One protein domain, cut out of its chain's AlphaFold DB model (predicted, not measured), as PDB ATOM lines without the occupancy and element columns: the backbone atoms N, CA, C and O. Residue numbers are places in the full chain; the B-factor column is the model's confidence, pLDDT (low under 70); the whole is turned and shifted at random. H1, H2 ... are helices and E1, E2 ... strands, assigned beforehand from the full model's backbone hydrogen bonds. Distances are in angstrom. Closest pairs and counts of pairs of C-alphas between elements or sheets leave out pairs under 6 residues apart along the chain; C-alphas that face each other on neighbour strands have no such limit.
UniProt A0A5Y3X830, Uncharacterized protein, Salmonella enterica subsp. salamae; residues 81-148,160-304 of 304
ATOM      1  N   GLY A  81     289.712 347.597 129.776       95.94
ATOM      2  CA  GLY A  81     290.848 348.482 129.528       95.94
ATOM      3  C   GLY A  81     292.154 347.720 129.362       95.94
ATOM      4  O   GLY A  81     292.168 346.488 129.280       95.94
ATOM      5  N   ALA A  82     293.251 348.462 129.297       97.19
ATOM      6  CA  ALA A  82     294.591 347.925 129.128       97.19
ATOM      7  C   ALA A  82     295.294 347.693 130.465       97.19
ATOM      8  O   ALA A  82     295.149 348.488 131.392       97.19
ATOM      9  N   GLY A  83     296.114 346.648 130.543       96.25
ATOM     10  CA  GLY A  83     297.100 346.516 131.610       96.25
ATOM     11  C   GLY A  83     298.243 347.513 131.412       96.25
ATOM     12  O   GLY A  83     298.397 348.123 130.346       96.25
ATOM     13  N   ILE A  84     299.088 347.681 132.426       95.50
ATOM     14  CA  ILE A  84     300.261 348.565 132.335       95.50
ATOM     15  C   ILE A  84     301.220 348.122 131.219       95.50
ATOM     16  O   ILE A  84     301.753 348.960 130.495       95.50
ATOM     17  N   LYS A  85     301.407 346.810 131.023       93.81
ATOM     18  CA  LYS A  85     302.276 346.263 129.970       93.81
ATOM     19  C   LYS A  85     301.774 346.633 128.571       93.81
ATOM     20  O   LYS A  85     302.541 347.123 127.742       93.81
ATOM     21  N   GLU A  86     300.487 346.436 128.318       95.06
ATOM     22  CA  GLU A  86     299.831 346.773 127.054       95.06
ATOM     23  C   GLU A  86     299.831 348.285 126.828       95.06
ATOM     24  O   GLU A  86     300.091 348.741 125.716       95.06
ATOM     25  N   THR A  87     299.639 349.063 127.894       96.69
ATOM     26  CA  THR A  87     299.741 350.526 127.861       96.69
ATOM     27  C   THR A  87     301.136 350.985 127.445       96.69
ATOM     28  O   THR A  87     301.265 351.848 126.583       96.69
ATOM     29  N   ILE A  88     302.200 350.393 127.996       95.56
ATOM     30  CA  ILE A  88     303.581 350.728 127.612       95.56
ATOM     31  C   ILE A  88     303.818 350.415 126.130       95.56
ATOM     32  O   ILE A  88     304.410 351.235 125.427       95.56
ATOM     33  N   ARG A  89     303.317 349.275 125.632       95.38
ATOM     34  CA  ARG A  89     303.403 348.919 124.206       95.38
ATOM     35  C   ARG A  89     302.667 349.930 123.326       95.38
ATOM     36  O   ARG A  89     303.193 350.328 122.293       95.38
ATOM     37  N   PHE A  90     301.482 350.357 123.747       96.38
ATOM     38  CA  PHE A  90     300.711 351.395 123.072       96.38
ATOM     39  C   PHE A  90     301.455 352.741 123.034       96.38
ATOM     40  O   PHE A  90     301.545 353.366 121.983       96.38
ATOM     41  N   LEU A  91     302.054 353.160 124.149       95.75
ATOM     42  CA  LEU A  91     302.869 354.376 124.220       95.75
ATOM     43  C   LEU A  91     304.090 354.308 123.283       95.75
ATOM     44  O   LEU A  91     304.416 355.296 122.625       95.75
ATOM     45  N   SER A  92     304.720 353.137 123.154       94.81
ATOM     46  CA  SER A  92     305.798 352.929 122.179       94.81
ATOM     47  C   SER A  92     305.310 353.092 120.740       94.81
ATOM     48  O   SER A  92     306.021 353.685 119.932       94.81
ATOM     49  N   GLU A  93     304.103 352.613 120.426       95.38
ATOM     50  CA  GLU A  93     303.495 352.784 119.103       95.38
ATOM     51  C   GLU A  93     303.212 354.261 118.795       95.38
ATOM     52  O   GLU A  93     303.515 354.716 117.692       95.38
ATOM     53  N   ILE A  94     302.723 355.042 119.772       93.94
ATOM     54  CA  ILE A  94     302.615 356.505 119.622       93.94
ATOM     55  C   ILE A  94     303.972 357.092 119.266       93.94
ATOM     56  O   ILE A  94     304.081 357.772 118.252       93.94
ATOM     57  N   ARG A  95     305.011 356.794 120.051       91.31
ATOM     58  CA  ARG A  95     306.346 357.362 119.834       91.31
ATOM     59  C   ARG A  95     306.889 357.044 118.439       91.31
ATOM     60  O   ARG A  95     307.364 357.945 117.756       91.31
ATOM     61  N   ILE A  96     306.791 355.785 118.005       91.25
ATOM     62  CA  ILE A  96     307.240 355.350 116.671       91.25
ATOM     63  C   ILE A  96     306.444 356.067 115.575       91.25
ATOM     64  O   ILE A  96     307.015 356.518 114.583       91.25
ATOM     65  N   SER A  97     305.129 356.192 115.753       91.75
ATOM     66  CA  SER A  97     304.257 356.876 114.802       91.75
ATOM     67  C   SER A  97     304.566 358.374 114.708       91.75
ATOM     68  O   SER A  97     304.645 358.913 113.605       91.75
ATOM     69  N   SER A  98     304.775 359.050 115.840       87.38
ATOM     70  CA  SER A  98     305.078 360.485 115.899       87.38
ATOM     71  C   SER A  98     306.473 360.807 115.360       87.38
ATOM     72  O   SER A  98     306.639 361.814 114.679       87.38
ATOM     73  N   GLN A  99     307.461 359.924 115.546       84.06
ATOM     74  CA  GLN A  99     308.798 360.092 114.961       84.06
ATOM     75  C   GLN A  99     308.769 360.146 113.424       84.06
ATOM     76  O   GLN A  99     309.556 360.860 112.817       84.06
ATOM     77  N   LYS A 100     307.833 359.452 112.764       83.81
ATOM     78  CA  LYS A 100     307.680 359.551 111.299       83.81
ATOM     79  C   LYS A 100     307.135 360.906 110.842       83.81
ATOM     80  O   LYS A 100     307.335 361.282 109.694       83.81
ATOM     81  N   LEU A 101     306.450 361.625 111.729       85.75
ATOM     82  CA  LEU A 101     305.879 362.945 111.467       85.75
ATOM     83  C   LEU A 101     306.792 364.086 111.938       85.75
ATOM     84  O   LEU A 101     306.533 365.238 111.601       85.75
ATOM     85  N   SER A 102     307.881 363.791 112.661       79.56
ATOM     86  CA  SER A 102     308.781 364.818 113.204       79.56
ATOM     87  C   SER A 102     309.504 365.622 112.121       79.56
ATOM     88  O   SER A 102     309.939 366.739 112.376       79.56
ATOM     89  N   VAL A 103     309.601 365.083 110.902       80.38
ATOM     90  CA  VAL A 103     310.169 365.782 109.738       80.38
ATOM     91  C   VAL A 103     309.334 366.987 109.288       80.38
ATOM     92  O   VAL A 103     309.847 367.842 108.577       80.38
ATOM     93  N   LEU A 104     308.064 367.081 109.698       81.75
ATOM     94  CA  LEU A 104     307.131 368.108 109.220       81.75
ATOM     95  C   LEU A 104     307.185 369.427 110.001       81.75
ATOM     96  O   LEU A 104     306.364 370.303 109.746       81.75
ATOM     97  N   ASN A 105     308.136 369.575 110.933       80.62
ATOM     98  CA  ASN A 105     308.338 370.783 111.745       80.62
ATOM     99  C   ASN A 105     307.015 371.375 112.286       80.62
ATOM    100  O   ASN A 105     306.716 372.560 112.110       80.62
ATOM    101  N   LEU A 106     306.191 370.501 112.871       85.69
ATOM    102  CA  LEU A 106     304.878 370.839 113.424       85.69
ATOM    103  C   LEU A 106     305.041 371.684 114.695       85.69
ATOM    104  O   LEU A 106     306.008 371.512 115.435       85.69
ATOM    105  N   GLU A 107     304.102 372.596 114.945       85.00
ATOM    106  CA  GLU A 107     304.101 373.436 116.148       85.00
ATOM    107  C   GLU A 107     303.685 372.635 117.380       85.00
ATOM    108  O   GLU A 107     304.342 372.707 118.417       85.00
ATOM    109  N   SER A 108     302.623 371.837 117.261       85.38
ATOM    110  CA  SER A 108     302.125 371.027 118.365       85.38
ATOM    111  C   SER A 108     301.498 369.713 117.893       85.38
ATOM    112  O   SER A 108     301.004 369.586 116.769       85.38
ATOM    113  N   GLU A 109     301.530 368.712 118.775       87.88
ATOM    114  CA  GLU A 109     300.793 367.457 118.640       87.88
ATOM    115  C   GLU A 109     299.955 367.234 119.907       87.88
ATOM    116  O   GLU A 109     300.395 367.407 121.044       87.88
ATOM    117  N   ALA A 110     298.714 366.815 119.723       90.38
ATOM    118  CA  ALA A 110     297.841 366.394 120.800       90.38
ATOM    119  C   ALA A 110     297.188 365.074 120.422       90.38
ATOM    120  O   ALA A 110     296.903 364.808 119.255       90.38
ATOM    121  N   PHE A 111     296.932 364.232 121.412       93.44
ATOM    122  CA  PHE A 111     296.190 363.007 121.185       93.44
ATOM    123  C   PHE A 111     295.217 362.734 122.315       93.44
ATOM    124  O   PHE A 111     295.401 363.166 123.453       93.44
ATOM    125  N   LYS A 112     294.158 362.001 121.988       96.00
ATOM    126  CA  LYS A 112     293.162 361.529 122.937       96.00
ATOM    127  C   LYS A 112     292.742 360.126 122.565       96.00
ATOM    128  O   LYS A 112     292.223 359.890 121.477       96.00
ATOM    129  N   CYS A 113     292.930 359.211 123.497       97.06
ATOM    130  CA  CYS A 113     292.708 357.795 123.299       97.06
ATOM    131  C   CYS A 113     291.831 357.226 124.402       97.06
ATOM    132  O   CYS A 113     291.987 357.558 125.577       97.06
ATOM    133  N   ASN A 114     290.924 356.341 124.009       96.50
ATOM    134  CA  ASN A 114     290.142 355.496 124.902       96.50
ATOM    135  C   ASN A 114     290.459 354.014 124.623       96.50
ATOM    136  O   ASN A 114     291.354 353.693 123.837       96.50
ATOM    137  N   THR A 115     289.715 353.099 125.241       95.19
ATOM    138  CA  THR A 115     289.915 351.645 125.095       95.19
ATOM    139  C   THR A 115     289.745 351.121 123.664       95.19
ATOM    140  O   THR A 115     290.235 350.039 123.352       95.19
ATOM    141  N   LYS A 116     289.079 351.872 122.778       94.75
ATOM    142  CA  LYS A 116     288.738 351.455 121.410       94.75
ATOM    143  C   LYS A 116     289.521 352.222 120.350       94.75
ATOM    144  O   LYS A 116     290.042 351.625 119.410       94.75
ATOM    145  N   SER A 117     289.583 353.541 120.486       96.06
ATOM    146  CA  SER A 117     290.063 354.439 119.445       96.06
ATOM    147  C   SER A 117     290.882 355.607 119.983       96.06
ATOM    148  O   SER A 117     290.755 356.019 121.136       96.06
ATOM    149  N   CYS A 118     291.668 356.184 119.087       97.06
ATOM    150  CA  CYS A 118     292.492 357.357 119.260       97.06
ATOM    151  C   CYS A 118     292.146 358.418 118.218       97.06
ATOM    152  O   CYS A 118     291.840 358.105 117.063       97.06
ATOM    153  N   SER A 119     292.285 359.666 118.640       95.75
ATOM    154  CA  SER A 119     292.356 360.822 117.763       95.75
ATOM    155  C   SER A 119     293.680 361.537 117.990       95.75
ATOM    156  O   SER A 119     294.096 361.694 119.138       95.75
ATOM    157  N   PHE A 120     294.318 361.968 116.908       94.31
ATOM    158  CA  PHE A 120     295.539 362.768 116.925       94.31
ATOM    159  C   PHE A 120     295.274 364.071 116.189       94.31
ATOM    160  O   PHE A 120     294.664 364.052 115.124       94.31
ATOM    161  N   SER A 121     295.732 365.176 116.746       92.25
ATOM    162  CA  SER A 121     295.527 366.527 116.243       92.25
ATOM    163  C   SER A 121     296.862 367.249 116.191       92.25
ATOM    164  O   SER A 121     297.655 367.123 117.124       92.25
ATOM    165  N   TYR A 122     297.084 368.008 115.129       90.12
ATOM    166  CA  TYR A 122     298.357 368.660 114.860       90.12
ATOM    167  C   TYR A 122     298.142 370.110 114.433       90.12
ATOM    168  O   TYR A 122     297.145 370.427 113.778       90.12
ATOM    169  N   GLU A 123     299.093 370.965 114.790       88.94
ATOM    170  CA  GLU A 123     299.151 372.370 114.378       88.94
ATOM    171  C   GLU A 123     300.425 372.601 113.562       88.94
ATOM    172  O   GLU A 123     301.513 372.120 113.905       88.94
ATOM    173  N   PHE A 124     300.290 373.298 112.440       86.81
ATOM    174  CA  PHE A 124     301.400 373.674 111.587       86.81
ATOM    175  C   PHE A 124     302.091 374.902 112.141       86.81
ATOM    176  O   PHE A 124     301.454 375.892 112.488       86.81
ATOM    177  N   ARG A 125     303.422 374.893 112.091       84.31
ATOM    178  CA  ARG A 125     304.163 376.130 112.280       84.31
ATOM    179  C   ARG A 125     303.892 377.073 111.086       84.31
ATOM    180  O   ARG A 125     303.965 376.618 109.937       84.31
ATOM    181  N   PRO A 126     303.615 378.370 111.321       81.81
ATOM    182  CA  PRO A 126     303.391 379.339 110.251       81.81
ATOM    183  C   PRO A 126     304.542 379.389 109.236       81.81
ATOM    184  O   PRO A 126     305.709 379.285 109.606       81.81
ATOM    185  N   GLY A 127     304.207 379.590 107.956       80.12
ATOM    186  CA  GLY A 127     305.180 379.707 106.859       80.12
ATOM    187  C   GLY A 127     305.556 378.389 106.174       80.12
ATOM    188  O   GLY A 127     306.266 378.417 105.172       80.12
ATOM    189  N   ASN A 128     305.050 377.250 106.655       77.19
ATOM    190  CA  ASN A 128     305.273 375.948 106.031       77.19
ATOM    191  C   ASN A 128     304.158 375.596 105.035       77.19
ATOM    192  O   ASN A 128     302.973 375.746 105.331       77.19
ATOM    193  N   VAL A 129     304.539 375.061 103.873       79.38
ATOM    194  CA  VAL A 129     303.620 374.421 102.923       79.38
ATOM    195  C   VAL A 129     303.807 372.917 103.044       79.38
ATOM    196  O   VAL A 129     304.906 372.407 102.834       79.38
ATOM    197  N   LEU A 130     302.746 372.205 103.419       79.06
ATOM    198  CA  LEU A 130     302.812 370.782 103.744       79.06
ATOM    199  C   LEU A 130     301.718 370.026 102.995       79.06
ATOM    200  O   LEU A 130     300.555 370.426 102.989       79.06
ATOM    201  N   ILE A 131     302.096 368.902 102.393       84.75
ATOM    202  CA  ILE A 131     301.140 367.892 101.942       84.75
ATOM    203  C   ILE A 131     300.837 367.009 103.145       84.75
ATOM    204  O   ILE A 131     301.759 366.533 103.811       84.75
ATOM    205  N   LEU A 132     299.551 366.801 103.432       89.12
ATOM    206  CA  LEU A 132     299.141 366.013 104.587       89.12
ATOM    207  C   LEU A 132     299.657 364.572 104.457       89.12
ATOM    208  O   LEU A 132     299.253 363.864 103.530       89.12
ATOM    209  N   PRO A 133     300.538 364.119 105.363       89.94
ATOM    210  CA  PRO A 133     301.077 362.769 105.304       89.94
ATOM    211  C   PRO A 133     300.019 361.749 105.743       89.94
ATOM    212  O   PRO A 133     299.007 362.076 106.365       89.94
ATOM    213  N   GLN A 134     300.297 360.475 105.486       92.31
ATOM    214  CA  GLN A 134     299.596 359.392 106.167       92.31
ATOM    215  C   GLN A 134     300.248 359.117 107.523       92.31
ATOM    216  O   GLN A 134     301.474 359.101 107.646       92.31
ATOM    217  N   LYS A 135     299.434 358.826 108.541       93.62
ATOM    218  CA  LYS A 135     299.921 358.322 109.829       93.62
ATOM    219  C   LYS A 135     299.911 356.803 109.810       93.62
ATOM    220  O   LYS A 135     298.887 356.191 109.518       93.62
ATOM    221  N   ILE A 136     301.041 356.196 110.159       93.44
ATOM    222  CA  ILE A 136     301.147 354.743 110.321       93.44
ATOM    223  C   ILE A 136     300.974 354.417 111.800       93.44
ATOM    224  O   ILE A 136     301.706 354.958 112.631       93.44
ATOM    225  N   PHE A 137     300.015 353.554 112.125       94.81
ATOM    226  CA  PHE A 137     299.750 353.107 113.493       94.81
ATOM    227  C   PHE A 137     299.339 351.634 113.490       94.81
ATOM    228  O   PHE A 137     298.435 351.234 112.752       94.81
ATOM    229  N   TRP A 138     300.028 350.806 114.272       94.31
ATOM    230  CA  TRP A 138     299.919 349.343 114.258       94.31
ATOM    231  C   TRP A 138     300.079 348.733 112.856       94.31
ATOM    232  O   TRP A 138     299.399 347.767 112.511       94.31
ATOM    233  N   GLY A 139     300.945 349.329 112.030       92.81
ATOM    234  CA  GLY A 139     301.164 348.921 110.638       92.81
ATOM    235  C   GLY A 139     300.026 349.265 109.666       92.81
ATOM    236  O   GLY A 139     300.105 348.887 108.504       92.81
ATOM    237  N   LYS A 140     298.980 349.977 110.110       95.94
ATOM    238  CA  LYS A 140     297.891 350.473 109.254       95.94
ATOM    239  C   LYS A 140     298.105 351.946 108.914       95.94
ATOM    240  O   LYS A 140     298.535 352.714 109.775       95.94
ATOM    241  N   ASN A 141     297.752 352.332 107.690       95.25
ATOM    242  CA  ASN A 141     297.820 353.717 107.227       95.25
ATOM    243  C   ASN A 141     296.491 354.431 107.486       95.25
ATOM    244  O   ASN A 141     295.423 353.903 107.178       95.25
ATOM    245  N   TYR A 142     296.571 355.647 108.011       95.81
ATOM    246  CA  TYR A 142     295.434 356.521 108.262       95.81
ATOM    247  C   TYR A 142     295.635 357.832 107.514       95.81
ATOM    248  O   TYR A 142     296.702 358.443 107.593       95.81
ATOM    249  N   ASN A 143     294.597 358.261 106.803       94.81
ATOM    250  CA  ASN A 143     294.603 359.532 106.093       94.81
ATOM    251  C   ASN A 143     294.276 360.672 107.054       94.81
ATOM    252  O   ASN A 143     293.419 360.531 107.932       94.81
ATOM    253  N   ALA A 144     294.954 361.796 106.866       93.00
ATOM    254  CA  ALA A 144     294.637 363.021 107.571       93.00
ATOM    255  C   ALA A 144     293.302 363.599 107.083       93.00
ATOM    256  O   ALA A 144     292.902 363.429 105.930       93.00
ATOM    257  N   SER A 145     292.640 364.334 107.965       91.38
ATOM    258  CA  SER A 145     291.467 365.143 107.660       91.38
ATOM    259  C   SER A 145     291.682 366.566 108.153       91.38
ATOM    260  O   SER A 145     292.314 366.774 109.186       91.38
ATOM    261  N   VAL A 146     291.153 367.541 107.420       88.62
ATOM    262  CA  VAL A 146     291.139 368.944 107.846       88.62
ATOM    263  C   VAL A 146     289.822 369.191 108.582       88.62
ATOM    264  O   VAL A 146     288.758 368.948 107.998       88.62
ATOM    265  N   PRO A 147     289.840 369.643 109.848       82.06
ATOM    266  CA  PRO A 147     288.614 369.940 110.572       82.06
ATOM    267  C   PRO A 147     287.831 371.041 109.855       82.06
ATOM    268  O   PRO A 147     288.362 372.107 109.552       82.06
ATOM    269  N   ALA A 148     286.542 370.809 109.595       68.56
ATOM    270  CA  ALA A 148     285.694 371.836 109.004       68.56
ATOM    271  C   ALA A 148     285.618 373.051 109.945       68.56
ATOM    272  O   ALA A 148     285.213 372.922 111.106       68.56
ATOM    273  N   ALA A 160     291.642 374.997 117.407       61.62
ATOM    274  CA  ALA A 160     291.489 374.564 116.024       61.62
ATOM    275  C   ALA A 160     292.808 373.926 115.579       61.62
ATOM    276  O   ALA A 160     293.716 374.637 115.179       61.62
ATOM    277  N   SER A 161     292.913 372.602 115.696       80.38
ATOM    278  CA  SER A 161     293.989 371.860 115.039       80.38
ATOM    279  C   SER A 161     293.887 372.037 113.527       80.38
ATOM    280  O   SER A 161     292.775 372.007 112.995       80.38
ATOM    281  N   ASP A 162     295.010 372.149 112.831       88.12
ATOM    282  CA  ASP A 162     295.017 372.334 111.377       88.12
ATOM    283  C   ASP A 162     294.671 371.043 110.631       88.12
ATOM    284  O   ASP A 162     293.971 371.058 109.618       88.12
ATOM    285  N   PHE A 163     295.114 369.900 111.156       91.19
ATOM    286  CA  PHE A 163     294.726 368.586 110.656       91.19
ATOM    287  C   PHE A 163     294.653 367.552 111.778       91.19
ATOM    288  O   PHE A 163     295.262 367.684 112.843       91.19
ATOM    289  N   GLU A 164     293.882 366.499 111.536       93.88
ATOM    290  CA  GLU A 164     293.622 365.452 112.510       93.88
ATOM    291  C   GLU A 164     293.497 364.068 111.865       93.88
ATOM    292  O   GLU A 164     293.109 363.923 110.704       93.88
ATOM    293  N   TYR A 165     293.759 363.041 112.666       94.94
ATOM    294  CA  TYR A 165     293.446 361.649 112.373       94.94
ATOM    295  C   TYR A 165     292.447 361.160 113.408       94.94
ATOM    296  O   TYR A 165     292.666 361.315 114.611       94.94
ATOM    297  N   LYS A 166     291.361 360.543 112.951       94.19
ATOM    298  CA  LYS A 166     290.278 360.036 113.800       94.19
ATOM    299  C   LYS A 166     290.143 358.528 113.663       94.19
ATOM    300  O   LYS A 166     290.530 357.953 112.651       94.19
ATOM    301  N   ASN A 167     289.531 357.910 114.671       94.38
ATOM    302  CA  ASN A 167     289.195 356.485 114.684       94.38
ATOM    303  C   ASN A 167     290.411 355.557 114.503       94.38
ATOM    304  O   ASN A 167     290.277 354.454 113.977       94.38
ATOM    305  N   ILE A 168     291.592 355.981 114.963       96.19
ATOM    306  CA  ILE A 168     292.779 355.123 114.978       96.19
ATOM    307  C   ILE A 168     292.588 354.048 116.044       96.19
ATOM    308  O   ILE A 168     292.271 354.367 117.182       96.19
ATOM    309  N   GLU A 169     292.787 352.777 115.710       95.12
ATOM    310  CA  GLU A 169     292.640 351.667 116.659       95.12
ATOM    311  C   GLU A 169     293.647 351.795 117.822       95.12
ATOM    312  O   GLU A 169     294.858 351.774 117.598       95.12
ATOM    313  N   SER A 170     293.173 351.910 119.071       93.31
ATOM    314  CA  SER A 170     294.072 352.104 120.224       93.31
ATOM    315  C   SER A 170     294.662 350.798 120.755       93.31
ATOM    316  O   SER A 170     295.779 350.794 121.261       93.31
ATOM    317  N   ARG A 171     293.930 349.680 120.634       93.81
ATOM    318  CA  ARG A 171     294.259 348.380 121.259       93.81
ATOM    319  C   ARG A 171     294.427 348.448 122.785       93.81
ATOM    320  O   ARG A 171     295.062 347.583 123.383       93.81
ATOM    321  N   LEU A 172     293.823 349.450 123.430       94.00
ATOM    322  CA  LEU A 172     293.839 349.629 124.885       94.00
ATOM    323  C   LEU A 172     292.705 348.844 125.579       94.00
ATOM    324  O   LEU A 172     291.997 349.366 126.439       94.00
ATOM    325  N   ASN A 173     292.497 347.590 125.189       92.69
ATOM    326  CA  ASN A 173     291.355 346.767 125.605       92.69
ATOM    327  C   ASN A 173     291.748 345.365 126.097       92.69
ATOM    328  O   ASN A 173     290.893 344.481 126.156       92.69
ATOM    329  N   ILE A 174     293.027 345.148 126.411       92.31
ATOM    330  CA  ILE A 174     293.563 343.845 126.816       92.31
ATOM    331  C   ILE A 174     294.293 343.979 128.153       92.31
ATOM    332  O   ILE A 174     295.190 344.806 128.300       92.31
ATOM    333  N   ASN A 175     293.935 343.122 129.107       94.25
ATOM    334  CA  ASN A 175     294.683 342.909 130.342       94.25
ATOM    335  C   ASN A 175     294.509 341.463 130.836       94.25
ATOM    336  O   ASN A 175     293.512 340.797 130.523       94.25
ATOM    337  N   ASP A 176     295.471 340.978 131.622       93.19
ATOM    338  CA  ASP A 176     295.496 339.588 132.090       93.19
ATOM    339  C   ASP A 176     294.352 339.258 133.059       93.19
ATOM    340  O   ASP A 176     293.810 338.151 133.022       93.19
ATOM    341  N   ILE A 177     293.903 340.218 133.874       93.31
ATOM    342  CA  ILE A 177     292.795 340.015 134.821       93.31
ATOM    343  C   ILE A 177     291.483 339.790 134.064       93.31
ATOM    344  O   ILE A 177     290.751 338.845 134.355       93.31
ATOM    345  N   GLN A 178     291.203 340.594 133.038       93.56
ATOM    346  CA  GLN A 178     290.035 340.426 132.179       93.56
ATOM    347  C   GLN A 178     290.085 339.088 131.433       93.56
ATOM    348  O   GLN A 178     289.063 338.411 131.307       93.56
ATOM    349  N   LYS A 179     291.269 338.674 130.963       93.50
ATOM    350  CA  LYS A 179     291.468 337.360 130.337       93.50
ATOM    351  C   LYS A 179     291.176 336.226 131.323       93.50
ATOM    352  O   LYS A 179     290.487 335.273 130.963       93.50
ATOM    353  N   ASN A 180     291.646 336.326 132.562       94.00
ATOM    354  CA  ASN A 180     291.380 335.332 133.603       94.00
ATOM    355  C   ASN A 180     289.894 335.276 133.973       94.00
ATOM    356  O   ASN A 180     289.340 334.180 134.051       94.00
ATOM    357  N   TYR A 181     289.231 336.429 134.083       92.94
ATOM    358  CA  TYR A 181     287.792 336.521 134.324       92.94
ATOM    359  C   TYR A 181     286.977 335.834 133.218       92.94
ATOM    360  O   TYR A 181     286.154 334.966 133.513       92.94
ATOM    361  N   LYS A 182     287.257 336.143 131.943       92.31
ATOM    362  CA  LYS A 182     286.590 335.513 130.786       92.31
ATOM    363  C   LYS A 182     286.775 333.993 130.765       92.31
ATOM    364  O   LYS A 182     285.856 333.266 130.407       92.31
ATOM    365  N   ASN A 183     287.936 333.516 131.212       93.19
ATOM    366  CA  ASN A 183     288.256 332.092 131.316       93.19
ATOM    367  C   ASN A 183     287.798 331.448 132.636       93.19
ATOM    368  O   ASN A 183     288.179 330.313 132.920       93.19
ATOM    369  N   LYS A 184     287.026 332.160 133.470       90.19
ATOM    370  CA  LYS A 184     286.551 331.710 134.791       90.19
ATOM    371  C   LYS A 184     287.677 331.270 135.747       90.19
ATOM    372  O   LYS A 184     287.435 330.515 136.694       90.19
ATOM    373  N   LYS A 185     288.910 331.742 135.531       92.12
ATOM    374  CA  LYS A 185     290.082 331.473 136.382       92.12
ATOM    375  C   LYS A 185     290.066 332.367 137.620       92.12
ATOM    376  O   LYS A 185     289.354 333.362 137.652       92.12
ATOM    377  N   SER A 186     290.822 332.002 138.654       89.25
ATOM    378  CA  SER A 186     291.023 332.877 139.814       89.25
ATOM    379  C   SER A 186     291.641 334.215 139.390       89.25
ATOM    380  O   SER A 186     292.447 334.277 138.459       89.25
ATOM    381  N   LEU A 187     291.243 335.291 140.069       91.06
ATOM    382  CA  LEU A 187     291.804 336.624 139.860       91.06
ATOM    383  C   LEU A 187     292.839 336.883 140.949       91.06
ATOM    384  O   LEU A 187     292.502 336.914 142.131       91.06
ATOM    385  N   ASN A 188     294.101 337.050 140.555       89.50
ATOM    386  CA  ASN A 188     295.153 337.441 141.482       89.50
ATOM    387  C   ASN A 188     295.102 338.960 141.677       89.50
ATOM    388  O   ASN A 188     295.645 339.709 140.869       89.50
ATOM    389  N   LEU A 189     294.379 339.400 142.703       92.88
ATOM    390  CA  LEU A 189     294.199 340.811 143.038       92.88
ATOM    391  C   LEU A 189     294.792 341.109 144.417       92.88
ATOM    392  O   LEU A 189     294.626 340.290 145.332       92.88
ATOM    393  N   PRO A 190     295.441 342.270 144.596       94.69
ATOM    394  CA  PRO A 190     295.914 342.688 145.904       94.69
ATOM    395  C   PRO A 190     294.745 343.098 146.811       94.69
ATOM    396  O   PRO A 190     293.697 343.525 146.303       94.69
ATOM    397  N   PRO A 191     294.911 343.008 148.141       95.81
ATOM    398  CA  PRO A 191     293.975 343.601 149.089       95.81
ATOM    399  C   PRO A 191     293.818 345.108 148.844       95.81
ATOM    400  O   PRO A 191     294.793 345.814 148.569       95.81
ATOM    401  N   CYS A 192     292.594 345.626 148.955       95.88
ATOM    402  CA  CYS A 192     292.332 347.049 148.724       95.88
ATOM    403  C   CYS A 192     293.073 347.960 149.713       95.88
ATOM    404  O   CYS A 192     293.500 349.048 149.326       95.88
ATOM    405  N   GLY A 193     293.260 347.512 150.960       95.50
ATOM    406  CA  GLY A 193     294.034 348.239 151.970       95.50
ATOM    407  C   GLY A 193     295.481 348.470 151.536       95.50
ATOM    408  O   GLY A 193     295.952 349.608 151.548       95.50
ATOM    409  N   ASP A 194     296.150 347.420 151.057       96.44
ATOM    410  CA  ASP A 194     297.543 347.482 150.603       96.44
ATOM    411  C   ASP A 194     297.696 348.376 149.373       96.44
ATOM    412  O   ASP A 194     298.608 349.200 149.310       96.44
ATOM    413  N   LEU A 195     296.777 348.260 148.407       96.19
ATOM    414  CA  LEU A 195     296.796 349.071 147.189       96.19
ATOM    415  C   LEU A 195     296.615 350.563 147.497       96.19
ATOM    416  O   LEU A 195     297.359 351.402 146.988       96.19
ATOM    417  N   VAL A 196     295.632 350.910 148.332       96.06
ATOM    418  CA  VAL A 196     295.379 352.305 148.719       96.06
ATOM    419  C   VAL A 196     296.541 352.847 149.552       96.06
ATOM    420  O   VAL A 196     297.015 353.950 149.282       96.06
ATOM    421  N   SER A 197     297.045 352.067 150.512       96.25
ATOM    422  CA  SER A 197     298.213 352.425 151.323       96.25
ATOM    423  C   SER A 197     299.448 352.676 150.453       96.25
ATOM    424  O   SER A 197     300.126 353.697 150.603       96.25
ATOM    425  N   TYR A 198     299.696 351.815 149.463       96.56
ATOM    426  CA  TYR A 198     300.753 352.009 148.475       96.56
ATOM    427  C   TYR A 198     300.595 353.330 147.716       96.56
ATOM    428  O   TYR A 198     301.546 354.101 147.631       96.56
ATOM    429  N   ILE A 199     299.402 353.640 147.203       95.81
ATOM    430  CA  ILE A 199     299.170 354.890 146.464       95.81
ATOM    431  C   ILE A 199     299.426 356.113 147.358       95.81
ATOM    432  O   ILE A 199     300.066 357.075 146.930       95.81
ATOM    433  N   LEU A 200     298.962 356.086 148.610       94.38
ATOM    434  CA  LEU A 200     299.167 357.180 149.563       94.38
ATOM    435  C   LEU A 200     300.651 357.378 149.902       94.38
ATOM    436  O   LEU A 200     301.149 358.507 149.868       94.38
ATOM    437  N   THR A 201     301.371 356.293 150.184       94.31
ATOM    438  CA  THR A 201     302.808 356.328 150.499       94.31
ATOM    439  C   THR A 201     303.649 356.725 149.287       94.31
ATOM    440  O   THR A 201     304.526 357.582 149.411       94.31
ATOM    441  N   TYR A 202     303.329 356.213 148.096       93.25
ATOM    442  CA  TYR A 202     303.930 356.634 146.830       93.25
ATOM    443  C   TYR A 202     303.742 358.137 146.600       93.25
ATOM    444  O   TYR A 202     304.707 358.853 146.338       93.25
ATOM    445  N   ASN A 203     302.525 358.656 146.774       92.50
ATOM    446  CA  ASN A 203     302.253 360.086 146.626       92.50
ATOM    447  C   ASN A 203     303.011 360.944 147.651       92.50
ATOM    448  O   ASN A 203     303.445 362.050 147.320       92.50
ATOM    449  N   SER A 204     303.189 360.446 148.879       90.38
ATOM    450  CA  SER A 204     304.012 361.095 149.906       90.38
ATOM    451  C   SER A 204     305.487 361.156 149.491       90.38
ATOM    452  O   SER A 204     306.114 362.214 149.562       90.38
ATOM    453  N   PHE A 205     306.021 360.058 148.951       89.19
ATOM    454  CA  PHE A 205     307.379 359.990 148.411       89.19
ATOM    455  C   PHE A 205     307.590 360.906 147.196       89.19
ATOM    456  O   PHE A 205     308.602 361.597 147.099       89.19
ATOM    457  N   VAL A 206     306.628 360.969 146.272       87.50
ATOM    458  CA  VAL A 206     306.681 361.914 145.142       87.50
ATOM    459  C   VAL A 206     306.709 363.355 145.658       87.50
ATOM    460  O   VAL A 206     307.501 364.171 145.185       87.50
ATOM    461  N   LYS A 207     305.902 363.670 146.679       84.56
ATOM    462  CA  LYS A 207     305.875 364.997 147.310       84.56
ATOM    463  C   LYS A 207     307.205 365.350 147.988       84.56
ATOM    464  O   LYS A 207     307.631 366.496 147.874       84.56
ATOM    465  N   SER A 208     307.871 364.403 148.654       83.06
ATOM    466  CA  SER A 208     309.149 364.668 149.334       83.06
ATOM    467  C   SER A 208     310.296 364.967 148.365       83.06
ATOM    468  O   SER A 208     311.195 365.733 148.702       83.06
ATOM    469  N   LYS A 209     310.243 364.434 147.139       77.06
ATOM    470  CA  LYS A 209     311.239 364.692 146.086       77.06
ATOM    471  C   LYS A 209     311.063 366.017 145.345       77.06
ATOM    472  O   LYS A 209     312.012 366.483 144.723       77.06
ATOM    473  N   ALA A 210     309.879 366.626 145.396       69.38
ATOM    474  CA  ALA A 210     309.580 367.883 144.704       69.38
ATOM    475  C   ALA A 210     308.856 368.902 145.614       69.38
ATOM    476  O   ALA A 210     307.772 369.378 145.269       69.38
ATOM    477  N   PRO A 211     309.443 369.290 146.764       57.34
ATOM    478  CA  PRO A 211     308.752 370.058 147.805       57.34
ATOM    479  C   PRO A 211     308.367 371.488 147.389       57.34
ATOM    480  O   PRO A 211     307.443 372.058 147.961       57.34
ATOM    481  N   LYS A 212     309.048 372.068 146.389       54.59
ATOM    482  CA  LYS A 212     308.822 373.446 145.903       54.59
ATOM    483  C   LYS A 212     307.934 373.536 144.655       54.59
ATOM    484  O   LYS A 212     307.669 374.630 144.167       54.59
ATOM    485  N   SER A 213     307.480 372.404 144.118       53.94
ATOM    486  CA  SER A 213     306.632 372.369 142.929       53.94
ATOM    487  C   SER A 213     305.171 372.264 143.361       53.94
ATOM    488  O   SER A 213     304.742 371.231 143.866       53.94
ATOM    489  N   ASN A 214     304.377 373.315 143.144       51.06
ATOM    490  CA  ASN A 214     302.929 373.325 143.421       51.06
ATOM    491  C   ASN A 214     302.125 372.441 142.435       51.06
ATOM    492  O   ASN A 214     300.936 372.641 142.189       51.06
ATOM    493  N   ASN A 215     302.803 371.488 141.802       55.69
ATOM    494  CA  ASN A 215     302.366 370.759 140.634       55.69
ATOM    495  C   ASN A 215     302.184 369.291 141.045       55.69
ATOM    496  O   ASN A 215     303.086 368.654 141.585       55.69
ATOM    497  N   ASN A 216     300.978 368.755 140.842       59.91
ATOM    498  CA  ASN A 216     300.594 367.376 141.187       59.91
ATOM    499  C   ASN A 216     301.178 366.336 140.216       59.91
ATOM    500  O   ASN A 216     300.524 365.351 139.881       59.91
ATOM    501  N   ASN A 217     302.396 366.580 139.756       70.69
ATOM    502  CA  ASN A 217     303.051 365.793 138.731       70.69
ATOM    503  C   ASN A 217     303.417 364.436 139.305       70.69
ATOM    504  O   ASN A 217     303.833 364.340 140.460       70.69
ATOM    505  N   ASP A 218     303.230 363.402 138.496       83.00
ATOM    506  CA  ASP A 218     303.593 362.019 138.792       83.00
ATOM    507  C   ASP A 218     302.860 361.416 140.006       83.00
ATOM    508  O   ASP A 218     303.137 360.278 140.391       83.00
ATOM    509  N   LYS A 219     301.893 362.148 140.585       89.81
ATOM    510  CA  LYS A 219     301.007 361.681 141.656       89.81
ATOM    511  C   LYS A 219     299.830 360.911 141.077       89.81
ATOM    512  O   LYS A 219     299.184 361.351 140.125       89.81
ATOM    513  N   ILE A 220     299.490 359.809 141.729       94.00
ATOM    514  CA  ILE A 220     298.312 359.008 141.413       94.00
ATOM    515  C   ILE A 220     297.146 359.538 142.239       94.00
ATOM    516  O   ILE A 220     297.121 359.416 143.461       94.00
ATOM    517  N   VAL A 221     296.156 360.128 141.584       94.50
ATOM    518  CA  VAL A 221     294.964 360.659 142.243       94.50
ATOM    519  C   VAL A 221     293.853 359.622 142.168       94.50
ATOM    520  O   VAL A 221     293.358 359.311 141.085       94.50
ATOM    521  N   ILE A 222     293.421 359.119 143.323       95.94
ATOM    522  CA  ILE A 222     292.225 358.278 143.423       95.94
ATOM    523  C   ILE A 222     291.001 359.185 143.260       95.94
ATOM    524  O   ILE A 222     290.771 360.086 144.063       95.94
ATOM    525  N   LYS A 223     290.224 358.967 142.198       96.19
ATOM    526  CA  LYS A 223     288.988 359.711 141.909       96.19
ATOM    527  C   LYS A 223     287.766 359.089 142.549       96.19
ATOM    528  O   LYS A 223     286.865 359.804 142.972       96.19
ATOM    529  N   LYS A 224     287.739 357.763 142.616       96.06
ATOM    530  CA  LYS A 224     286.708 356.997 143.303       96.06
ATOM    531  C   LYS A 224     287.388 355.884 144.075       96.06
ATOM    532  O   LYS A 224     288.145 355.111 143.486       96.06
ATOM    533  N   MET A 225     287.113 355.821 145.375       95.25
ATOM    534  CA  MET A 225     287.614 354.747 146.226       95.25
ATOM    535  C   MET A 225     287.109 353.387 145.727       95.25
ATOM    536  O   MET A 225     285.979 353.318 145.228       95.25
ATOM    537  N   PRO A 226     287.917 352.318 145.841       95.38
ATOM    538  CA  PRO A 226     287.469 350.982 145.493       95.38
ATOM    539  C   PRO A 226     286.216 350.590 146.273       95.38
ATOM    540  O   PRO A 226     286.168 350.696 147.496       95.38
ATOM    541  N   GLY A 227     285.197 350.137 145.551       94.44
ATOM    542  CA  GLY A 227     283.971 349.598 146.123       94.44
ATOM    543  C   GLY A 227     283.306 348.624 145.160       94.44
ATOM    544  O   GLY A 227     283.700 348.514 143.999       94.44
ATOM    545  N   SER A 228     282.289 347.911 145.632       93.19
ATOM    546  CA  SER A 228     281.533 346.960 144.816       93.19
ATOM    547  C   SER A 228     280.047 347.263 144.903       93.19
ATOM    548  O   SER A 228     279.493 347.327 145.997       93.19
ATOM    549  N   SER A 229     279.400 347.442 143.751       90.56
ATOM    550  CA  SER A 229     277.941 347.591 143.673       90.56
ATOM    551  C   SER A 229     277.205 346.254 143.752       90.56
ATOM    552  O   SER A 229     275.982 346.237 143.767       90.56
ATOM    553  N   VAL A 230     277.940 345.139 143.750       91.06
ATOM    554  CA  VAL A 230     277.388 343.778 143.683       91.06
ATOM    555  C   VAL A 230     277.729 342.950 144.921       91.06
ATOM    556  O   VAL A 230     277.410 341.768 144.966       91.06
ATOM    557  N   LYS A 231     278.331 343.577 145.940       89.25
ATOM    558  CA  LYS A 231     278.758 342.932 147.190       89.25
ATOM    559  C   LYS A 231     277.637 342.127 147.853       89.25
ATOM    560  O   LYS A 231     277.885 341.022 148.317       89.25
ATOM    561  N   ASP A 232     276.418 342.662 147.851       88.88
ATOM    562  CA  ASP A 232     275.262 342.018 148.486       88.88
ATOM    563  C   ASP A 232     274.592 340.975 147.576       88.88
ATOM    564  O   ASP A 232     273.920 340.068 148.064       88.88
ATOM    565  N   LEU A 233     274.795 341.075 146.255       87.69
ATOM    566  CA  LEU A 233     274.228 340.168 145.247       87.69
ATOM    567  C   LEU A 233     275.062 338.896 145.069       87.69
ATOM    568  O   LEU A 233     274.513 337.818 144.854       87.69
ATOM    569  N   GLU A 234     276.385 338.998 145.177       88.75
ATOM    570  CA  GLU A 234     277.305 337.862 145.074       88.75
ATOM    571  C   GLU A 234     276.956 336.680 145.998       88.75
ATOM    572  O   GLU A 234     276.836 335.563 145.483       88.75
ATOM    573  N   PRO A 235     276.734 336.869 147.316       87.06
ATOM    574  CA  PRO A 235     276.362 335.770 148.206       87.06
ATOM    575  C   PRO A 235     274.946 335.232 147.944       87.06
ATOM    576  O   PRO A 235     274.666 334.080 148.260       87.06
ATOM    577  N   GLN A 236     274.052 336.019 147.336       87.44
ATOM    578  CA  GLN A 236     272.695 335.573 146.982       87.44
ATOM    579  C   GLN A 236     272.671 334.718 145.705       87.44
ATOM    580  O   GLN A 236     271.738 333.947 145.483       87.44
ATOM    581  N   LEU A 237     273.699 334.833 144.858       86.56
ATOM    582  CA  LEU A 237     273.801 334.162 143.559       86.56
ATOM    583  C   LEU A 237     274.801 332.992 143.557       86.56
ATOM    584  O   LEU A 237     275.300 332.596 142.494       86.56
ATOM    585  N   VAL A 238     275.077 332.413 144.731       82.62
ATOM    586  CA  VAL A 238     275.956 331.245 144.889       82.62
ATOM    587  C   VAL A 238     275.500 330.108 143.967       82.62
ATOM    588  O   VAL A 238     274.318 329.785 143.867       82.62
ATOM    589  N   GLY A 239     276.452 329.533 143.230       80.25
ATOM    590  CA  GLY A 239     276.206 328.478 142.241       80.25
ATOM    591  C   GLY A 239     275.765 328.973 140.857       80.25
ATOM    592  O   GLY A 239     275.912 328.234 139.887       80.25
ATOM    593  N   LYS A 240     275.295 330.222 140.721       83.69
ATOM    594  CA  LYS A 240     274.912 330.823 139.426       83.69
ATOM    595  C   LYS A 240     275.989 331.740 138.856       83.69
ATOM    596  O   LYS A 240     276.165 331.798 137.641       83.69
ATOM    597  N   VAL A 241     276.725 332.433 139.723       84.81
ATOM    598  CA  VAL A 241     277.851 333.293 139.342       84.81
ATOM    599  C   VAL A 241     279.060 332.970 140.211       84.81
ATOM    600  O   VAL A 241     278.934 332.652 141.393       84.81
ATOM    601  N   LYS A 242     280.255 333.045 139.621       85.31
ATOM    602  CA  LYS A 242     281.503 332.954 140.376       85.31
ATOM    603  C   LYS A 242     281.796 334.314 141.004       85.31
ATOM    604  O   LYS A 242     282.121 335.256 140.286       85.31
ATOM    605  N   ALA A 243     281.670 334.396 142.323       86.94
ATOM    606  CA  ALA A 243     282.053 335.575 143.084       86.94
ATOM    607  C   ALA A 243     283.582 335.673 143.167       86.94
ATOM    608  O   ALA A 243     284.262 334.685 143.454       86.94
ATOM    609  N   TYR A 244     284.119 336.864 142.913       88.38
ATOM    610  CA  TYR A 244     285.545 337.161 143.054       88.38
ATOM    611  C   TYR A 244     285.826 338.214 144.132       88.38
ATOM    612  O   TYR A 244     286.995 338.506 144.375       88.38
ATOM    613  N   GLY A 245     284.794 338.798 144.759       89.69
ATOM    614  CA  GLY A 245     284.967 339.845 145.768       89.69
ATOM    615  C   GLY A 245     285.675 341.088 145.222       89.69
ATOM    616  O   GLY A 245     286.422 341.747 145.945       89.69
ATOM    617  N   LEU A 246     285.492 341.376 143.928       94.12
ATOM    618  CA  LEU A 246     286.154 342.480 143.240       94.12
ATOM    619  C   LEU A 246     285.609 343.819 143.738       94.12
ATOM    620  O   LEU A 246     284.406 344.074 143.688       94.12
ATOM    621  N   MET A 247     286.517 344.712 144.113       95.69
ATOM    622  CA  MET A 247     286.236 346.127 144.297       95.69
ATOM    623  C   MET A 247     286.883 346.932 143.176       95.69
ATOM    624  O   MET A 247     288.033 346.696 142.798       95.69
ATOM    625  N   ALA A 248     286.139 347.908 142.664       96.25
ATOM    626  CA  ALA A 248     286.562 348.767 141.575       96.25
ATOM    627  C   ALA A 248     286.536 350.241 141.998       96.25
ATOM    628  O   ALA A 248     285.551 350.739 142.546       96.25
ATOM    629  N   GLY A 249     287.633 350.940 141.728       96.31
ATOM    630  CA  GLY A 249     287.790 352.382 141.897       96.31
ATOM    631  C   GLY A 249     288.184 353.050 140.584       96.31
ATOM    632  O   GLY A 249     288.255 352.407 139.534       96.31
ATOM    633  N   SER A 250     288.473 354.346 140.630       97.12
ATOM    634  CA  SER A 250     289.027 355.076 139.486       97.12
ATOM    635  C   SER A 250     290.208 355.935 139.894       97.12
ATOM    636  O   SER A 250     290.269 356.442 141.017       97.12
ATOM    637  N   TRP A 251     291.148 356.101 138.970       96.81
ATOM    638  CA  TRP A 251     292.372 356.858 139.187       96.81
ATOM    639  C   TRP A 251     292.724 357.722 137.983       96.81
ATOM    640  O   TRP A 251     292.287 357.474 136.855       96.81
ATOM    641  N   GLU A 252     293.542 358.733 138.239       95.69
ATOM    642  CA  GLU A 252     294.252 359.481 137.213       95.69
ATOM    643  C   GLU A 252     295.699 359.747 137.628       95.69
ATOM    644  O   GLU A 252     296.032 359.790 138.810       95.69
ATOM    645  N   LEU A 253     296.546 359.953 136.634       93.62
ATOM    646  CA  LEU A 253     297.937 360.357 136.770       93.62
ATOM    647  C   LEU A 253     298.211 361.390 135.686       93.62
ATOM    648  O   LEU A 253     297.756 361.234 134.555       93.62
ATOM    649  N   THR A 254     298.942 362.447 136.015       91.81
ATOM    650  CA  THR A 254     299.448 363.388 135.010       91.81
ATOM    651  C   THR A 254     300.957 363.441 135.123       91.81
ATOM    652  O   THR A 254     301.483 363.751 136.191       91.81
ATOM    653  N   VAL A 255     301.635 363.123 134.025       89.25
ATOM    654  CA  VAL A 255     303.086 363.256 133.901       89.25
ATOM    655  C   VAL A 255     303.353 364.525 133.121       89.25
ATOM    656  O   VAL A 255     302.822 364.710 132.021       89.25
ATOM    657  N   ASN A 256     304.106 365.433 133.733       80.56
ATOM    658  CA  ASN A 256     304.314 366.743 133.143       80.56
ATOM    659  C   ASN A 256     305.274 366.694 131.968       80.56
ATOM    660  O   ASN A 256     306.294 366.014 132.022       80.56
ATOM    661  N   ASN A 257     304.993 367.531 130.973       67.81
ATOM    662  CA  ASN A 257     305.956 367.798 129.922       67.81
ATOM    663  C   ASN A 257     307.003 368.774 130.470       67.81
ATOM    664  O   ASN A 257     306.711 369.949 130.680       67.81
ATOM    665  N   LYS A 258     308.189 368.265 130.816       65.31
ATOM    666  CA  LYS A 258     309.346 369.109 131.170       65.31
ATOM    667  C   LYS A 258     310.065 369.649 129.931       65.31
ATOM    668  O   LYS A 258     310.899 370.536 130.060       65.31
ATOM    669  N   SER A 259     309.732 369.097 128.771       62.78
ATOM    670  CA  SER A 259     310.261 369.406 127.450       62.78
ATOM    671  C   SER A 259     309.128 369.925 126.570       62.78
ATOM    672  O   SER A 259     307.966 369.737 126.907       62.78
ATOM    673  N   ASP A 260     309.418 370.541 125.432       66.06
ATOM    674  CA  ASP A 260     308.374 370.802 124.428       66.06
ATOM    675  C   ASP A 260     308.095 369.544 123.579       66.06
ATOM    676  O   ASP A 260     307.108 369.465 122.848       66.06
ATOM    677  N   LEU A 261     308.922 368.500 123.724       72.69
ATOM    678  CA  LEU A 261     308.844 367.273 122.941       72.69
ATOM    679  C   LEU A 261     307.948 366.217 123.601       72.69
ATOM    680  O   LEU A 261     308.278 365.613 124.622       72.69
ATOM    681  N   ILE A 262     306.841 365.888 122.937       79.06
ATOM    682  CA  ILE A 262     305.899 364.841 123.373       79.06
ATOM    683  C   ILE A 262     306.566 363.468 123.491       79.06
ATOM    684  O   ILE A 262     306.202 362.680 124.363       79.06
ATOM    685  N   ALA A 263     307.568 363.184 122.658       80.44
ATOM    686  CA  ALA A 263     308.318 361.934 122.717       80.44
ATOM    687  C   ALA A 263     309.005 361.717 124.079       80.44
ATOM    688  O   ALA A 263     309.028 360.585 124.567       80.44
ATOM    689  N   GLU A 264     309.516 362.778 124.710       81.88
ATOM    690  CA  GLU A 264     310.138 362.705 126.038       81.88
ATOM    691  C   GLU A 264     309.084 362.489 127.125       81.88
ATOM    692  O   GLU A 264     309.220 361.574 127.933       81.88
ATOM    693  N   SER A 265     307.961 363.218 127.064       86.25
ATOM    694  CA  SER A 265     306.807 362.981 127.948       86.25
ATOM    695  C   SER A 265     306.290 361.544 127.893       86.25
ATOM    696  O   SER A 265     305.895 360.974 128.910       86.25
ATOM    697  N   ILE A 266     306.266 360.941 126.701       90.88
ATOM    698  CA  ILE A 266     305.856 359.545 126.528       90.88
ATOM    699  C   ILE A 266     306.837 358.609 127.242       90.88
ATOM    700  O   ILE A 266     306.393 357.675 127.909       90.88
ATOM    701  N   MET A 267     308.146 358.854 127.134       89.12
ATOM    702  CA  MET A 267     309.162 358.047 127.817       89.12
ATOM    703  C   MET A 267     309.077 358.190 129.340       89.12
ATOM    704  O   MET A 267     309.097 357.179 130.047       89.12
ATOM    705  N   ASP A 268     308.896 359.410 129.845       89.19
ATOM    706  CA  ASP A 268     308.683 359.664 131.272       89.19
ATOM    707  C   ASP A 268     307.435 358.935 131.778       89.19
ATOM    708  O   ASP A 268     307.476 358.248 132.802       89.19
ATOM    709  N   LEU A 269     306.335 358.991 131.021       92.12
ATOM    710  CA  LEU A 269     305.116 358.272 131.366       92.12
ATOM    711  C   LEU A 269     305.328 356.754 131.383       92.12
ATOM    712  O   LEU A 269     304.887 356.088 132.321       92.12
ATOM    713  N   GLN A 270     306.019 356.194 130.388       93.31
ATOM    714  CA  GLN A 270     306.359 354.770 130.371       93.31
ATOM    715  C   GLN A 270     307.159 354.374 131.612       93.31
ATOM    716  O   GLN A 270     306.862 353.350 132.229       93.31
ATOM    717  N   LEU A 271     308.133 355.195 132.012       90.94
ATOM    718  CA  LEU A 271     308.955 354.952 133.192       90.94
ATOM    719  C   LEU A 271     308.135 355.011 134.485       90.94
ATOM    720  O   LEU A 271     308.291 354.141 135.341       90.94
ATOM    721  N   VAL A 272     307.255 356.007 134.628       91.88
ATOM    722  CA  VAL A 272     306.375 356.136 135.799       91.88
ATOM    723  C   VAL A 272     305.445 354.932 135.894       91.88
ATOM    724  O   VAL A 272     305.370 354.322 136.958       91.88
ATOM    725  N   LEU A 273     304.790 354.537 134.799       93.69
ATOM    726  CA  LEU A 273     303.901 353.371 134.775       93.69
ATOM    727  C   LEU A 273     304.662 352.070 135.061       93.69
ATOM    728  O   LEU A 273     304.195 351.235 135.833       93.69
ATOM    729  N   TYR A 274     305.860 351.911 134.496       92.50
ATOM    730  CA  TYR A 274     306.698 350.745 134.750       92.50
ATOM    731  C   TYR A 274     307.161 350.675 136.208       92.50
ATOM    732  O   TYR A 274     307.290 349.591 136.752       92.50
ATOM    733  N   LYS A 275     307.392 351.792 136.895       90.25
ATOM    734  CA  LYS A 275     307.846 351.771 138.297       90.25
ATOM    735  C   LYS A 275     306.749 351.452 139.312       90.25
ATOM    736  O   LYS A 275     307.075 351.244 140.479       90.25
ATOM    737  N   GLN A 276     305.484 351.395 138.897       91.81
ATOM    738  CA  GLN A 276     304.398 351.123 139.832       91.81
ATOM    739  C   GLN A 276     304.495 349.703 140.398       91.81
ATOM    740  O   GLN A 276     304.772 348.741 139.671       91.81
ATOM    741  N   ALA A 277     304.259 349.580 141.703       91.56
ATOM    742  CA  ALA A 277     303.908 348.314 142.329       91.56
ATOM    743  C   ALA A 277     302.441 347.993 142.016       91.56
ATOM    744  O   ALA A 277     301.682 348.873 141.606       91.56
ATOM    745  N   TYR A 278     302.037 346.733 142.189       93.50
ATOM    746  CA  TYR A 278     300.665 346.292 141.910       93.50
ATOM    747  C   TYR A 278     300.183 346.647 140.494       93.50
ATOM    748  O   TYR A 278     299.022 346.988 140.310       93.50
ATOM    749  N   ARG A 279     301.063 346.582 139.484       92.25
ATOM    750  CA  ARG A 279     300.764 347.009 138.100       92.25
ATOM    751  C   ARG A 279     299.479 346.401 137.551       92.25
ATOM    752  O   ARG A 279     298.741 347.080 136.849       92.25
ATOM    753  N   ASP A 280     299.204 345.155 137.913       91.44
ATOM    754  CA  ASP A 280     298.012 344.438 137.472       91.44
ATOM    755  C   ASP A 280     296.723 345.090 138.006       91.44
ATOM    756  O   ASP A 280     295.706 345.087 137.324       91.44
ATOM    757  N   ALA A 281     296.765 345.743 139.172       95.19
ATOM    758  CA  ALA A 281     295.630 346.460 139.750       95.19
ATOM    759  C   ALA A 281     295.271 347.763 139.011       95.19
ATOM    760  O   ALA A 281     294.178 348.304 139.210       95.19
ATOM    761  N   PHE A 282     296.169 348.282 138.170       96.38
ATOM    762  CA  PHE A 282     295.959 349.505 137.402       96.38
ATOM    763  C   PHE A 282     295.486 349.169 135.988       96.38
ATOM    764  O   PHE A 282     296.261 348.735 135.134       96.38
ATOM    765  N   ILE A 283     294.211 349.437 135.718       97.12
ATOM    766  CA  ILE A 283     293.611 349.267 134.395       97.12
ATOM    767  C   ILE A 283     293.510 350.628 133.725       97.12
ATOM    768  O   ILE A 283     292.801 351.508 134.207       97.12
ATOM    769  N   VAL A 284     294.180 350.815 132.597       97.88
ATOM    770  CA  VAL A 284     294.173 352.064 131.832       97.88
ATOM    771  C   VAL A 284     292.985 352.077 130.874       97.88
ATOM    772  O   VAL A 284     292.808 351.168 130.066       97.88
ATOM    773  N   LYS A 285     292.167 353.129 130.955       97.06
ATOM    774  CA  LYS A 285     290.976 353.323 130.110       97.06
ATOM    775  C   LYS A 285     291.123 354.473 129.122       97.06
ATOM    776  O   LYS A 285     290.452 354.474 128.091       97.06
ATOM    777  N   GLY A 286     291.986 355.440 129.417       97.06
ATOM    778  CA  GLY A 286     292.236 356.551 128.514       97.06
ATOM    779  C   GLY A 286     293.560 357.252 128.766       97.06
ATOM    780  O   GLY A 286     294.051 357.298 129.895       97.06
ATOM    781  N   ILE A 287     294.112 357.800 127.689       97.19
ATOM    782  CA  ILE A 287     295.357 358.566 127.673       97.19
ATOM    783  C   ILE A 287     295.130 359.780 126.782       97.19
ATOM    784  O   ILE A 287     294.668 359.632 125.650       97.19
ATOM    785  N   GLU A 288     295.428 360.970 127.282       95.12
ATOM    786  CA  GLU A 288     295.248 362.204 126.525       95.12
ATOM    787  C   GLU A 288     296.330 363.238 126.833       95.12
ATOM    788  O   GLU A 288     296.810 363.348 127.964       95.12
ATOM    789  N   THR A 289     296.694 364.026 125.827       91.75
ATOM    790  CA  THR A 289     297.493 365.233 126.020       91.75
ATOM    791  C   THR A 289     296.646 366.276 126.745       91.75
ATOM    792  O   THR A 289     295.493 366.534 126.401       91.75
ATOM    793  N   SER A 290     297.225 366.900 127.759       85.50
ATOM    794  CA  SER A 290     296.632 367.982 128.536       85.50
ATOM    795  C   SER A 290     297.589 369.170 128.581       85.50
ATOM    796  O   SER A 290     298.787 369.023 128.354       85.50
ATOM    797  N   LYS A 291     297.092 370.346 128.984       77.25
ATOM    798  CA  LYS A 291     297.932 371.547 129.164       77.25
ATOM    799  C   LYS A 291     299.107 371.352 130.129       77.25
ATOM    800  O   LYS A 291     300.038 372.140 130.109       77.25
ATOM    801  N   LYS A 292     299.024 370.359 131.021       75.81
ATOM    802  CA  LYS A 292     300.064 370.075 132.015       75.81
ATOM    803  C   LYS A 292     301.031 368.980 131.555       75.81
ATOM    804  O   LYS A 292     302.070 368.828 132.168       75.81
ATOM    805  N   GLY A 293     300.732 368.253 130.481       86.88
ATOM    806  CA  GLY A 293     301.478 367.075 130.032       86.88
ATOM    807  C   GLY A 293     300.531 365.934 129.673       86.88
ATOM    808  O   GLY A 293     299.380 366.180 129.311       86.88
ATOM    809  N   ILE A 294     300.969 364.684 129.790       92.12
ATOM    810  CA  ILE A 294     300.140 363.530 129.421       92.12
ATOM    811  C   ILE A 294     299.342 363.055 130.634       92.12
ATOM    812  O   ILE A 294     299.898 362.716 131.681       92.12
ATOM    813  N   LYS A 295     298.020 363.011 130.477       94.31
ATOM    814  CA  LYS A 295     297.086 362.483 131.463       94.31
ATOM    815  C   LYS A 295     296.740 361.037 131.130       94.31
ATOM    816  O   LYS A 295     296.298 360.734 130.025       94.31
ATOM    817  N   VAL A 296     296.859 360.160 132.117       96.12
ATOM    818  CA  VAL A 296     296.364 358.781 132.085       96.12
ATOM    819  C   VAL A 296     295.213 358.651 133.068       96.12
ATOM    820  O   VAL A 296     295.245 359.218 134.160       96.12
ATOM    821  N   SER A 297     294.180 357.914 132.682       96.94
ATOM    822  CA  SER A 297     293.020 357.640 133.524       96.94
ATOM    823  C   SER A 297     292.564 356.197 133.382       96.94
ATOM    824  O   SER A 297     292.753 355.560 132.338       96.94
ATOM    825  N   GLY A 298     291.964 355.669 134.444       97.00
ATOM    826  CA  GLY A 298     291.707 354.245 134.509       97.00
ATOM    827  C   GLY A 298     290.853 353.772 135.675       97.00
ATOM    828  O   GLY A 298     290.379 354.556 136.501       97.00
ATOM    829  N   GLY A 299     290.656 352.455 135.712       96.56
ATOM    830  CA  GLY A 299     290.097 351.722 136.839       96.56
ATOM    831  C   GLY A 299     291.195 351.225 137.780       96.56
ATOM    832  O   GLY A 299     292.285 350.867 137.333       96.56
ATOM    833  N   LEU A 300     290.900 351.219 139.078       96.38
ATOM    834  CA  LEU A 300     291.666 350.481 140.085       96.38
ATOM    835  C   LEU A 300     290.891 349.221 140.436       96.38
ATOM    836  O   LEU A 300     289.684 349.316 140.659       96.38
ATOM    837  N   VAL A 301     291.561 348.077 140.513       96.62
ATOM    838  CA  VAL A 301     290.931 346.806 140.879       96.62
ATOM    839  C   VAL A 301     291.671 346.135 142.026       96.62
ATOM    840  O   VAL A 301     292.890 346.007 142.013       96.62
ATOM    841  N   CYS A 302     290.924 345.710 143.035       96.31
ATOM    842  CA  CYS A 302     291.447 345.030 144.214       96.31
ATOM    843  C   CYS A 302     290.389 344.079 144.778       96.31
ATOM    844  O   CYS A 302     289.263 344.022 144.277       96.31
ATOM    845  N   LYS A 303     290.757 343.314 145.802       93.88
ATOM    846  CA  LYS A 303     289.833 342.455 146.550       93.88
ATOM    847  C   LYS A 303     289.660 342.953 147.982       93.88
ATOM    848  O   LYS A 303     290.536 343.657 148.492       93.88
ATOM    849  N   VAL A 304     288.528 342.579 148.580       83.38
ATOM    850  CA  VAL A 304     288.250 342.767 150.017       83.38
ATOM    851  C   VAL A 304     289.389 342.184 150.848       83.38
ATOM    852  O   VAL A 304     289.850 341.070 150.503       83.38
TER     853      VAL A 304
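AT A GLANCE: This is residues 81 to 148 and 160 to 304 of the 304 residues of an uncharacterized protein of Salmonella enterica subsp. salamae (UniProt A0A5Y3X830). A long, twisted wall of seven antiparallel strands has H1 and H4 side by side over one face, with the longest helix, H3, along its E6 end. At its other end the small hairpin of E3 and E4 sits by E5 and H1; residues 208 to 214 stick out, and the loop of residues 228 to 245 lies 23 to 36 A from the mean of the C-alphas. The 213 printed residues include four named helices and nine named strands, in the order H1 E1 E2 E3 E4 E5 H2 H3 E6 E7 H4 E8 E9, a mixed class of helices and strands. The whole is compact, with a radius of gyration of the C-alphas of 19.6 A and spans of 66 by 45 by 26 A.

HOW THE PARTS SIT: Look across the sheet from edge strand E5, residues 163 to 169, through E2, 117 to 124, E1, 106 to 114, E8, 282 to 290, E9, 293 to 303, and E7, 246 to 256, to edge strand E6, 220 to 227. Within hydrogen-bond range are N 165 and O 120 at 2.8 A, N 112 and O 119 at 2.9 A, N 113 and O 287 at 2.8 A, N 288 and O 295 at 2.9 A, N 253 and O 296 at 2.9 A, and N 221 and O 252 at 2.8 A, one for each neighbour pair in that order. H1, residues 84 to 99, and H4, residues 262 to 275, touch on the same face, closest at the C-alphas of Ile 88 and Gln 270, 5.6 A, at a shallow tilt of 14 degrees, opposite ways. H1 lies over E1 and E8 at a height of 10.2 A over the sheet, H4 over E9 and E7 at 8.9 A. H3, residues 192 to 209, runs along E6 at 13 degrees on the local plane. H1, H3 and H4 with the sheet make two layers, helices on one face of a sheet. E7, H4 and E8 form a split strand-helix-strand unit, two strands running the same way with E9 between them in the sheet, and its crossover is right-handed. The hairpin of E3, residues 135 to 137, and E4, 140 to 142, has N 135 and O 142 at 2.9 A; the closest C-alphas of H1 and E3 are those of Ser 97 and Ile 136, 5.9 A. H2, residues 176 to 182, is not on the seven-stranded sheet. In H1, H2, H3 and H4 every O i to N i+4 pair is within hydrogen-bond range.

IN THESE COORDINATES: Find C-alpha 84 at (300.261, 348.565, 132.335); from there H1 runs 22.5 A. H3 starts at (292.332, 347.049, 148.724) and runs 26.0 A. E7 and E9 each run 31.9 A, and E9 ends at C-alpha 303 at (289.833, 342.455, 146.550).

THE WHOLE: The C-alphas farthest apart, of Gly 127 and Gly 239, are 68.7 A apart. Residues 149 to 159 are not printed, and C-alphas 148 and 160 are 9.5 A apart across the cut. The link from E6 to E7 is long. Confidence is under 70 at residues 148 and 160, 210 to 216 and 257 to 260.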